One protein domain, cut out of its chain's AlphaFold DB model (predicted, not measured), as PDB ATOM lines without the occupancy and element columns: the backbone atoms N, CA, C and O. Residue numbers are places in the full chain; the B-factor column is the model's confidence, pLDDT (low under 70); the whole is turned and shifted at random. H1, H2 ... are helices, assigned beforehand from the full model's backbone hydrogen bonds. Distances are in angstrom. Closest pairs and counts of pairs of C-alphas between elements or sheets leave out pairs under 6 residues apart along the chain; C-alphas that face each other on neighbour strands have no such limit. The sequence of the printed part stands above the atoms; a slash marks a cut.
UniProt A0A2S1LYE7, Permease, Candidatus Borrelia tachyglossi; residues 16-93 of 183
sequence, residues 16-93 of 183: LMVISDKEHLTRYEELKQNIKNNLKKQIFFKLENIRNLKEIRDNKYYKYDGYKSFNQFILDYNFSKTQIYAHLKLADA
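This is residues 16 to 93 of the 183 residues of the protein "Permease" of Candidatus Borrelia tachyglossi (UniProt A0A2S1LYE7). Picture a long helix, H1, sticking out of a small head as an arm. The head is made of the last part of H1, the link after it and two shorter helices, with H3 crossing H1 there and H2 near both. The printed part has 78 residues, with three named helices in the order H1, H2, H3 and no named strand; its class is all helix. It is extended, with a radius of gyration of the C-alphas of 20.6 A, and spans 67 by 26 by 20 A, the arm making the length.

Find C-alpha 16 at (-47.003, -37.005, 10.000); from there H1, residues 16 to 58, runs 62.7 A to C-alpha 58 at (3.600, -24.529, -24.941). Next look at residues 70 to 77, which are H2, 11.6 A long. H3, residues 81 to 93, runs 18.3 A and ends with C-alpha 93 at (2.145, -36.959, -17.113).

Begin at residues 16 to 45 of H1, which stand free. Further on, residues 50 to 54 of H1 touch residues 87 to 91 of H3; the closest C-alphas, of Ile 50 and His 87, are 5.6 A apart. The lines of H1 and H3 are about perpendicular, at 84 degrees. H2 is close to H1 but not clearly touching, the closest C-alphas being those of Arg 57 and Phe 70, 6.0 A apart; the two run opposite ways at a shallow tilt of 30 degrees. H2 and H3 are also close but not clearly touching, with the C-alphas of Asn 71 and Lys 81 closest at 7.5 A, at a steep tilt of 65 degrees, opposite ways. In H1 and H3 every O i to N i+4 pair is within hydrogen-bond range; in H2 1 of 4 is, beside 4 of 5 O i to N i+3 pairs.

The C-alphas farthest apart, of Leu 16 and Lys 68, are 67.5 A apart. Without residues 16 to 45, the body spans 28 by 20 by 14 A. The printed part has no cut; the link from H1 to H2, 11 residues, is long, and that from H2 to H3, 3 residues, is tight. Look in the B-factor column for the pLDDT: its mean over the printed part is 88.8, and residues 16 to 20 are under 70.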
ATOM      1  N   LEU A  16     -47.646 -38.238  10.474       55.75
ATOM      2  CA  LEU A  16     -47.003 -37.005  10.000       55.75
ATOM      3  C   LEU A  16     -45.495 -37.006  10.282       55.75
ATOM      4  O   LEU A  16     -44.718 -36.651   9.399       55.75
ATOM      5  N   MET A  17     -45.076 -37.471  11.462       57.12
ATOM      6  CA  MET A  17     -43.663 -37.581  11.836       57.12
ATOM      7  C   MET A  17     -42.914 -38.589  10.946       57.12
ATOM      8  O   MET A  17     -41.870 -38.270  10.391       57.12
ATOM      9  N   VAL A  18     -43.503 -39.765  10.697       59.84
ATOM     10  CA  VAL A  18     -42.929 -40.797   9.810       59.84
ATOM     11  C   VAL A  18     -42.878 -40.355   8.338       59.84
ATOM     12  O   VAL A  18     -41.982 -40.773   7.600       59.84
ATOM     13  N   ILE A  19     -43.823 -39.522   7.881       60.88
ATOM     14  CA  ILE A  19     -43.785 -38.916   6.537       60.88
ATOM     15  C   ILE A  19     -42.665 -37.870   6.464       60.88
ATOM     16  O   ILE A  19     -41.857 -37.930   5.539       60.88
ATOM     17  N   SER A  20     -42.555 -36.997   7.471       67.12
ATOM     18  CA  SER A  20     -41.484 -35.997   7.584       67.12
ATOM     19  C   SER A  20     -40.098 -36.647   7.596       67.12
ATOM     20  O   SER A  20     -39.202 -36.202   6.886       67.12
ATOM     21  N   ASP A  21     -39.917 -37.746   8.331       74.38
ATOM     22  CA  ASP A  21     -38.640 -38.466   8.404       74.38
ATOM     23  C   ASP A  21     -38.257 -39.125   7.071       74.38
ATOM     24  O   ASP A  21     -37.083 -39.131   6.689       74.38
ATOM     25  N   LYS A  22     -39.238 -39.635   6.315       79.81
ATOM     26  CA  LYS A  22     -39.000 -40.150   4.958       79.81
ATOM     27  C   LYS A  22     -38.654 -39.032   3.980       79.81
ATOM     28  O   LYS A  22     -37.717 -39.194   3.206       79.81
ATOM     29  N   GLU A  23     -39.352 -37.900   4.038       83.19
ATOM     30  CA  GLU A  23     -39.054 -36.724   3.213       83.19
ATOM     31  C   GLU A  23     -37.664 -36.151   3.525       83.19
ATOM     32  O   GLU A  23     -36.899 -35.840   2.608       83.19
ATOM     33  N   HIS A  24     -37.280 -36.084   4.803       87.69
ATOM     34  CA  HIS A  24     -35.938 -35.688   5.223       87.69
ATOM     35  C   HIS A  24     -34.866 -36.669   4.746       87.69
ATOM     36  O   HIS A  24     -33.808 -36.227   4.289       87.69
ATOM     37  N   LEU A  25     -35.128 -37.979   4.792       91.25
ATOM     38  CA  LEU A  25     -34.202 -38.992   4.289       91.25
ATOM     39  C   LEU A  25     -34.025 -38.889   2.767       91.25
ATOM     40  O   LEU A  25     -32.890 -38.852   2.291       91.25
ATOM     41  N   THR A  26     -35.117 -38.759   2.009       91.38
ATOM     42  CA  THR A  26     -35.065 -38.538   0.555       91.38
ATOM     43  C   THR A  26     -34.294 -37.263   0.228       91.38
ATOM     44  O   THR A  26     -33.372 -37.284  -0.589       91.38
ATOM     45  N   ARG A  27     -34.582 -36.159   0.929       91.62
ATOM     46  CA  ARG A  27     -33.867 -34.896   0.738       91.62
ATOM     47  C   ARG A  27     -32.379 -35.018   1.066       91.62
ATOM     48  O   ARG A  27     -31.542 -34.449   0.366       91.62
ATOM     49  N   TYR A  28     -32.027 -35.753   2.115       92.62
ATOM     50  CA  TYR A  28     -30.637 -36.014   2.474       92.62
ATOM     51  C   TYR A  28     -29.902 -36.811   1.386       92.62
ATOM     52  O   TYR A  28     -28.775 -36.459   1.018       92.62
ATOM     53  N   GLU A  29     -30.533 -37.841   0.819       94.94
ATOM     54  CA  GLU A  29     -29.963 -38.616  -0.286       94.94
ATOM     55  C   GLU A  29     -29.747 -37.762  -1.542       94.94
ATOM     56  O   GLU A  29     -28.663 -37.813  -2.132       94.94
ATOM     57  N   GLU A  30     -30.714 -36.913  -1.901       95.69
ATOM     58  CA  GLU A  30     -30.572 -35.936  -2.990       95.69
ATOM     59  C   GLU A  30     -29.370 -35.015  -2.770       95.69
ATOM     60  O   GLU A  30     -28.531 -34.847  -3.659       95.69
ATOM     61  N   LEU A  31     -29.248 -34.430  -1.572       96.62
ATOM     62  CA  LEU A  31     -28.137 -33.543  -1.229       96.62
ATOM     63  C   LEU A  31     -26.793 -34.273  -1.327       96.62
ATOM     64  O   LEU A  31     -25.841 -33.736  -1.897       96.62
ATOM     65  N   LYS A  32     -26.716 -35.520  -0.853       96.62
ATOM     66  CA  LYS A  32     -25.510 -36.352  -0.955       96.62
ATOM     67  C   LYS A  32     -25.116 -36.608  -2.412       96.62
ATOM     68  O   LYS A  32     -23.930 -36.535  -2.743       96.62
ATOM     69  N   GLN A  33     -26.081 -36.882  -3.290       94.69
ATOM     70  CA  GLN A  33     -25.811 -37.055  -4.721       94.69
ATOM     71  C   GLN A  33     -25.402 -35.742  -5.392       94.69
ATOM     72  O   GLN A  33     -24.448 -35.722  -6.170       94.69
ATOM     73  N   ASN A  34     -26.042 -34.628  -5.037       95.62
ATOM     74  CA  ASN A  34     -25.681 -33.304  -5.541       95.62
ATOM     75  C   ASN A  34     -24.249 -32.922  -5.163       95.62
ATOM     76  O   ASN A  34     -23.495 -32.462  -6.019       95.62
ATOM     77  N   ILE A  35     -23.832 -33.184  -3.920       93.94
ATOM     78  CA  ILE A  35     -22.447 -32.973  -3.479       93.94
ATOM     79  C   ILE A  35     -21.486 -33.800  -4.340       93.94
ATOM     80  O   ILE A  35     -20.533 -33.248  -4.890       93.94
ATOM     81  N   LYS A  36     -21.751 -35.100  -4.531       89.50
ATOM     82  CA  LYS A  36     -20.910 -35.966  -5.378       89.50
ATOM     83  C   LYS A  36     -20.804 -35.447  -6.812       89.50
ATOM     84  O   LYS A  36     -19.710 -35.408  -7.371       89.50
ATOM     85  N   ASN A  37     -21.920 -35.028  -7.401       90.06
ATOM     86  CA  ASN A  37     -21.958 -34.506  -8.765       90.06
ATOM     87  C   ASN A  37     -21.201 -33.179  -8.891       90.06
ATOM     88  O   ASN A  37     -20.445 -32.994  -9.842       90.06
ATOM     89  N   ASN A  38     -21.345 -32.283  -7.915       92.56
ATOM     90  CA  ASN A  38     -20.628 -31.011  -7.884       92.56
ATOM     91  C   ASN A  38     -19.116 -31.215  -7.759       92.56
ATOM     92  O   ASN A  38     -18.354 -30.553  -8.461       92.56
ATOM     93  N   LEU A  39     -18.676 -32.166  -6.931       88.25
ATOM     94  CA  LEU A  39     -17.259 -32.514  -6.808       88.25
ATOM     95  C   LEU A  39     -16.693 -33.059  -8.127       88.25
ATOM     96  O   LEU A  39     -15.638 -32.607  -8.565       88.25
ATOM     97  N   LYS A  40     -17.416 -33.956  -8.812       85.44
ATOM     98  CA  LYS A  40     -17.005 -34.460 -10.136       85.44
ATOM     99  C   LYS A  40     -16.889 -33.337 -11.167       85.44
ATOM    100  O   LYS A  40     -15.877 -33.253 -11.860       85.44
ATOM    101  N   LYS A  41     -17.884 -32.446 -11.232       90.00
ATOM    102  CA  LYS A  41     -17.853 -31.269 -12.116       90.00
ATOM    103  C   LYS A  41     -16.654 -30.372 -11.811       90.00
ATOM    104  O   LYS A  41     -15.962 -29.957 -12.730       90.00
ATOM    105  N   GLN A  42     -16.362 -30.116 -10.535       89.25
ATOM    106  CA  GLN A  42     -15.181 -29.337 -10.156       89.25
ATOM    107  C   GLN A  42     -13.875 -29.976 -10.635       89.25
ATOM    108  O   GLN A  42     -12.986 -29.252 -11.076       89.25
ATOM    109  N   ILE A  43     -13.733 -31.303 -10.541       87.12
ATOM    110  CA  ILE A  43     -12.535 -31.990 -11.043       87.12
ATOM    111  C   ILE A  43     -12.442 -31.847 -12.562       87.12
ATOM    112  O   ILE A  43     -11.381 -31.489 -13.062       87.12
ATOM    113  N   PHE A  44     -13.550 -32.046 -13.277       88.44
ATOM    114  CA  PHE A  44     -13.601 -31.880 -14.729       88.44
ATOM    115  C   PHE A  44     -13.150 -30.477 -15.165       88.44
ATOM    116  O   PHE A  44     -12.209 -30.352 -15.943       88.44
ATOM    117  N   PHE A  45     -13.725 -29.419 -14.584       90.19
ATOM    118  CA  PHE A  45     -13.324 -28.043 -14.903       90.19
ATOM    119  C   PHE A  45     -11.858 -27.761 -14.546       90.19
ATOM    120  O   PHE A  45     -11.176 -27.007 -15.237       90.19
ATOM    121  N   LYS A  46     -11.331 -28.376 -13.480       88.81
ATOM    122  CA  LYS A  46      -9.901 -28.276 -13.155       88.81
ATOM    123  C   LYS A  46      -9.031 -28.935 -14.224       88.81
ATOM    124  O   LYS A  46      -8.012 -28.354 -14.578       88.81
ATOM    125  N   LEU A  47      -9.408 -30.107 -14.734       89.94
ATOM    126  CA  LEU A  47      -8.678 -30.794 -15.809       89.94
ATOM    127  C   LEU A  47      -8.686 -29.989 -17.108       89.94
ATOM    128  O   LEU A  47      -7.644 -29.831 -17.742       89.94
ATOM    129  N   GLU A  48      -9.830 -29.411 -17.456       91.31
ATOM    130  CA  GLU A  48      -9.957 -28.520 -18.608       91.31
ATOM    131  C   GLU A  48      -9.033 -27.300 -18.476       91.31
ATOM    132  O   GLU A  48      -8.238 -27.012 -19.369       91.31
ATOM    133  N   ASN A  49      -9.023 -26.653 -17.306       90.69
ATOM    134  CA  ASN A  49      -8.100 -25.552 -17.029       90.69
ATOM    135  C   ASN A  49      -6.628 -25.982 -17.122       90.69
ATOM    136  O   ASN A  49      -5.803 -25.233 -17.641       90.69
ATOM    137  N   ILE A  50      -6.283 -27.180 -16.641       90.56
ATOM    138  CA  ILE A  50      -4.927 -27.739 -16.737       90.56
ATOM    139  C   ILE A  50      -4.500 -27.878 -18.208       90.56
ATOM    140  O   ILE A  50      -3.378 -27.492 -18.549       90.56
ATOM    141  N   ARG A  51      -5.387 -28.382 -19.076       91.75
ATOM    142  CA  ARG A  51      -5.144 -28.502 -20.522       91.75
ATOM    143  C   ARG A  51      -4.943 -27.136 -21.174       91.75
ATOM    144  O   ARG A  51      -3.909 -26.917 -21.800       91.75
ATOM    145  N   ASN A  52      -5.857 -26.198 -20.927       93.50
ATOM    146  CA  ASN A  52      -5.780 -24.841 -21.472       93.50
ATOM    147  C   ASN A  52      -4.484 -24.132 -21.046       93.50
ATOM    148  O   ASN A  52      -3.784 -23.545 -21.869       93.50
ATOM    149  N   LEU A  53      -4.112 -24.226 -19.763       92.56
ATOM    150  CA  LEU A  53      -2.869 -23.641 -19.247       92.56
ATOM    151  C   LEU A  53      -1.630 -24.223 -19.929       92.56
ATOM    152  O   LEU A  53      -0.687 -23.481 -20.221       92.56
ATOM    153  N   LYS A  54      -1.614 -25.536 -20.172       93.44
ATOM    154  CA  LYS A  54      -0.511 -26.185 -20.875       93.44
ATOM    155  C   LYS A  54      -0.424 -25.720 -22.324       93.44
ATOM    156  O   LYS A  54       0.652 -25.311 -22.751       93.44
ATOM    157  N   GLU A  55      -1.541 -25.705 -23.040       94.62
ATOM    158  CA  GLU A  55      -1.581 -25.262 -24.432       94.62
ATOM    159  C   GLU A  55      -1.110 -23.806 -24.577       94.62
ATOM    160  O   GLU A  55      -0.245 -23.504 -25.404       94.62
ATOM    161  N   ILE A  56      -1.587 -22.908 -23.705       94.44
ATOM    162  CA  ILE A  56      -1.151 -21.504 -23.664       94.44
ATOM    163  C   ILE A  56       0.358 -21.398 -23.412       94.44
ATOM    164  O   ILE A  56       1.036 -20.570 -24.031       94.44
ATOM    165  N   ARG A  57       0.901 -22.209 -22.494       93.75
ATOM    166  CA  ARG A  57       2.334 -22.225 -22.169       93.75
ATOM    167  C   ARG A  57       3.165 -22.684 -23.362       93.75
ATOM    168  O   ARG A  57       4.137 -22.006 -23.709       93.75
ATOM    169  N   ASP A  58       2.799 -23.819 -23.945       94.12
ATOM    170  CA  ASP A  58       3.600 -24.529 -24.941       94.12
ATOM    171  C   ASP A  58       3.607 -23.768 -26.274       94.12
ATOM    172  O   ASP A  58       4.675 -23.547 -26.851       94.12
ATOM    173  N   ASN A  59       2.456 -23.217 -26.676       96.81
ATOM    174  CA  ASN A  59       2.329 -22.373 -27.868       96.81
ATOM    175  C   ASN A  59       2.683 -20.897 -27.626       96.81
ATOM    176  O   ASN A  59       2.741 -20.095 -28.557       96.81
ATOM    177  N   LYS A  60       2.962 -20.522 -26.373       96.50
ATOM    178  CA  LYS A  60       3.283 -19.151 -25.952       96.50
ATOM    179  C   LYS A  60       2.183 -18.129 -26.270       96.50
ATOM    180  O   LYS A  60       2.490 -16.961 -26.514       96.50
ATOM    181  N   TYR A  61       0.916 -18.541 -26.214       97.56
ATOM    182  CA  TYR A  61      -0.238 -17.683 -26.511       97.56
ATOM    183  C   TYR A  61      -0.377 -16.490 -25.567       97.56
ATOM    184  O   TYR A  61      -0.879 -15.452 -25.975       97.56
ATOM    185  N   TYR A  62       0.188 -16.572 -24.362       95.56
ATOM    186  CA  TYR A  62       0.291 -15.427 -23.453       95.56
ATOM    187  C   TYR A  62       0.968 -14.193 -24.081       95.56
ATOM    188  O   TYR A  62       0.821 -13.080 -23.589       95.56
ATOM    189  N   LYS A  63       1.731 -14.349 -25.168       96.56
ATOM    190  CA  LYS A  63       2.328 -13.213 -25.876       96.56
ATOM    191  C   LYS A  63       1.309 -12.359 -26.629       96.56
ATOM    192  O   LYS A  63       1.614 -11.196 -26.875       96.56
ATOM    193  N   TYR A  64       0.145 -12.903 -26.988       96.00
ATOM    194  CA  TYR A  64      -0.912 -12.135 -27.653       96.00
ATOM    195  C   TYR A  64      -1.481 -11.039 -26.746       96.00
ATOM    196  O   TYR A  64      -1.786  -9.956 -27.230       96.00
ATOM    197  N   ASP A  65      -1.468 -11.267 -25.433       93.56
ATOM    198  CA  ASP A  65      -1.823 -10.270 -24.416       93.56
ATOM    199  C   ASP A  65      -0.625  -9.391 -23.994       93.56
ATOM    200  O   ASP A  65      -0.702  -8.614 -23.046       93.56
ATOM    201  N   GLY A  66       0.525  -9.515 -24.666       95.00
ATOM    202  CA  GLY A  66       1.722  -8.717 -24.385       95.00
ATOM    203  C   GLY A  66       2.562  -9.185 -23.189       95.00
ATOM    204  O   GLY A  66       3.541  -8.520 -22.834       95.00
ATOM    205  N   TYR A  67       2.257 -10.334 -22.572       96.50
ATOM    206  CA  TYR A  67       3.068 -10.852 -21.468       96.50
ATOM    207  C   TYR A  67       4.459 -11.296 -21.937       96.50
ATOM    208  O   TYR A  67       4.622 -12.035 -22.913       96.50
ATOM    209  N   LYS A  68       5.495 -10.922 -21.174       94.81
ATOM    210  CA  LYS A  68       6.893 -11.293 -21.478       94.81
ATOM    211  C   LYS A  68       7.205 -12.748 -21.134       94.81
ATOM    212  O   LYS A  68       8.150 -13.327 -21.667       94.81
ATOM    213  N   SER A  69       6.436 -13.345 -20.224       94.06
ATOM    214  CA  SER A  69       6.601 -14.733 -19.801       94.06
ATOM    215  C   SER A  69       5.273 -15.341 -19.364       94.06
ATOM    216  O   SER A  69       4.399 -14.633 -18.868       94.06
ATOM    217  N   PHE A  70       5.168 -16.668 -19.453       92.88
ATOM    218  CA  PHE A  70       4.020 -17.411 -18.925       92.88
ATOM    219  C   PHE A  70       3.784 -17.126 -17.434       92.88
ATOM    220  O   PHE A  70       2.651 -17.013 -16.990       92.88
ATOM    221  N   ASN A  71       4.863 -16.931 -16.666       91.12
ATOM    222  CA  ASN A  71       4.778 -16.600 -15.245       91.12
ATOM    223  C   ASN A  71       4.143 -15.235 -14.966       91.12
ATOM    224  O   ASN A  71       3.666 -15.028 -13.859       91.12
ATOM    225  N   GLN A  72       4.194 -14.309 -15.922       92.19
ATOM    226  CA  GLN A  72       3.530 -13.016 -15.800       92.19
ATOM    227  C   GLN A  72       2.034 -13.171 -16.087       92.19
ATOM    228  O   GLN A  72       1.232 -12.739 -15.276       92.19
ATOM    229  N   PHE A  73       1.687 -13.889 -17.160       92.81
ATOM    230  CA  PHE A  73       0.302 -14.208 -17.527       92.81
ATOM    231  C   PHE A  73      -0.489 -14.829 -16.375       92.81
ATOM    232  O   PHE A  73      -1.587 -14.395 -16.061       92.81
ATOM    233  N   ILE A  74       0.081 -15.822 -15.695       91.62
ATOM    234  CA  ILE A  74      -0.636 -16.544 -14.639       91.62
ATOM    235  C   ILE A  74      -0.945 -15.716 -13.383       91.62
ATOM    236  O   ILE A  74      -1.815 -16.114 -12.607       91.62
ATOM    237  N   LEU A  75      -0.218 -14.616 -13.146       88.19
ATOM    238  CA  LEU A  75      -0.423 -13.777 -11.961       88.19
ATOM    239  C   LEU A  75      -1.774 -13.062 -12.019       88.19
ATOM    240  O   LEU A  75      -2.396 -12.868 -10.977       88.19
ATOM    241  N   ASP A  76      -2.257 -12.774 -13.223       89.25
ATOM    242  CA  ASP A  76      -3.493 -12.027 -13.451       89.25
ATOM    243  C   ASP A  76      -4.747 -12.891 -13.207       89.25
ATOM    244  O   ASP A  76      -5.847 -12.372 -13.030       89.25
ATOM    245  N   TYR A  77      -4.586 -14.215 -13.099       83.88
ATOM    246  CA  TYR A  77      -5.675 -15.181 -12.895       83.88
ATOM    247  C   TYR A  77      -5.721 -15.774 -11.474       83.88
ATOM    248  O   TYR A  77      -6.330 -16.819 -11.257       83.88
ATOM    249  N   ASN A  78      -5.079 -15.129 -10.491       79.94
ATOM    250  CA  ASN A  78      -5.046 -15.557  -9.079       79.94
ATOM    251  C   ASN A  78      -4.534 -16.990  -8.841       79.94
ATOM    252  O   ASN A  78      -4.814 -17.606  -7.809       79.94
ATOM    253  N   PHE A  79      -3.750 -17.540  -9.764       82.06
ATOM    254  CA  PHE A  79      -3.135 -18.839  -9.555       82.06
ATOM    255  C   PHE A  79      -1.822 -18.714  -8.779       82.06
ATOM    256  O   PHE A  79      -0.952 -17.898  -9.098       82.06
ATOM    257  N   SER A  80      -1.603 -19.601  -7.803       83.75
ATOM    258  CA  SER A  80      -0.274 -19.711  -7.198       83.75
ATOM    259  C   SER A  80       0.702 -20.397  -8.162       83.75
ATOM    260  O   SER A  80       0.375 -21.401  -8.804       83.75
ATOM    261  N   LYS A  81       1.950 -19.908  -8.219       85.50
ATOM    262  CA  LYS A  81       3.021 -20.516  -9.034       85.50
ATOM    263  C   LYS A  81       3.168 -22.011  -8.744       85.50
ATOM    264  O   LYS A  81       3.274 -22.816  -9.664       85.50
ATOM    265  N   THR A  82       3.133 -22.389  -7.466       86.06
ATOM    266  CA  THR A  82       3.261 -23.782  -7.019       86.06
ATOM    267  C   THR A  82       2.152 -24.670  -7.576       86.06
ATOM    268  O   THR A  82       2.447 -25.755  -8.078       86.06
ATOM    269  N   GLN A  83       0.895 -24.216  -7.532       86.62
ATOM    270  CA  GLN A  83      -0.229 -24.968  -8.095       86.62
ATOM    271  C   GLN A  83      -0.097 -25.115  -9.606       86.62
ATOM    272  O   GLN A  83      -0.295 -26.209 -10.121       86.62
ATOM    273  N   ILE A  84       0.319 -24.066 -10.318       88.88
ATOM    274  CA  ILE A  84       0.468 -24.140 -11.775       88.88
ATOM    275  C   ILE A  84       1.572 -25.101 -12.178       88.88
ATOM    276  O   ILE A  84       1.363 -25.929 -13.055       88.88
ATOM    277  N   TYR A  85       2.733 -25.059 -11.524       88.00
ATOM    278  CA  TYR A  85       3.780 -26.037 -11.817       88.00
ATOM    279  C   TYR A  85       3.327 -27.473 -11.521       88.00
ATOM    280  O   TYR A  85       3.723 -28.389 -12.237       88.00
ATOM    281  N   ALA A  86       2.486 -27.684 -10.505       89.44
ATOM    282  CA  ALA A  86       1.885 -28.990 -10.243       89.44
ATOM    283  C   ALA A  86       0.879 -29.395 -11.338       89.44
ATOM    284  O   ALA A  86       0.930 -30.515 -11.837       89.44
ATOM    285  N   HIS A  87       0.020 -28.474 -11.768       90.25
ATOM    286  CA  HIS A  87      -0.932 -28.656 -12.862       90.25
ATOM    287  C   HIS A  87      -0.255 -28.985 -14.190       90.25
ATOM    288  O   HIS A  87      -0.619 -29.952 -14.849       90.25
ATOM    289  N   LEU A  88       0.800 -28.254 -14.532       91.75
ATOM    290  CA  LEU A  88       1.600 -28.520 -15.719       91.75
ATOM    291  C   LEU A  88       2.263 -29.901 -15.668       91.75
ATOM    292  O   LEU A  88       2.284 -30.595 -16.676       91.75
ATOM    293  N   LYS A  89       2.741 -30.343 -14.496       90.56
ATOM    294  CA  LYS A  89       3.270 -31.708 -14.329       90.56
ATOM    295  C   LYS A  89       2.210 -32.784 -14.534       90.56
ATOM    296  O   LYS A  89       2.528 -33.817 -15.108       90.56
ATOM    297  N   LEU A  90       0.977 -32.560 -14.074       91.19
ATOM    298  CA  LEU A  90      -0.132 -33.482 -14.343       91.19
ATOM    299  C   LEU A  90      -0.411 -33.554 -15.841       91.19
ATOM    300  O   LEU A  90      -0.555 -34.643 -16.376       91.19
ATOM    301  N   ALA A  91      -0.431 -32.410 -16.520       90.81
ATOM    302  CA  ALA A  91      -0.635 -32.350 -17.961       90.81
ATOM    303  C   ALA A  91       0.480 -33.053 -18.751       90.81
ATOM    304  O   ALA A  91       0.206 -33.764 -19.711       90.81
ATOM    305  N   ASP A  92       1.738 -32.884 -18.338       90.06
ATOM    306  CA  ASP A  92       2.875 -33.618 -18.899       90.06
ATOM    307  C   ASP A  92       2.732 -35.134 -18.654       90.06
ATOM    308  O   ASP A  92       2.907 -35.921 -19.578       90.06
ATOM    309  N   ALA A  93       2.342 -35.549 -17.445       88.75
ATOM    310  CA  ALA A  93       2.145 -36.959 -17.113       88.75
ATOM    311  C   ALA A  93       0.990 -37.605 -17.902       88.75
ATOM    312  O   ALA A  93       1.144 -38.731 -18.375       88.75
TER     313      ALA A  93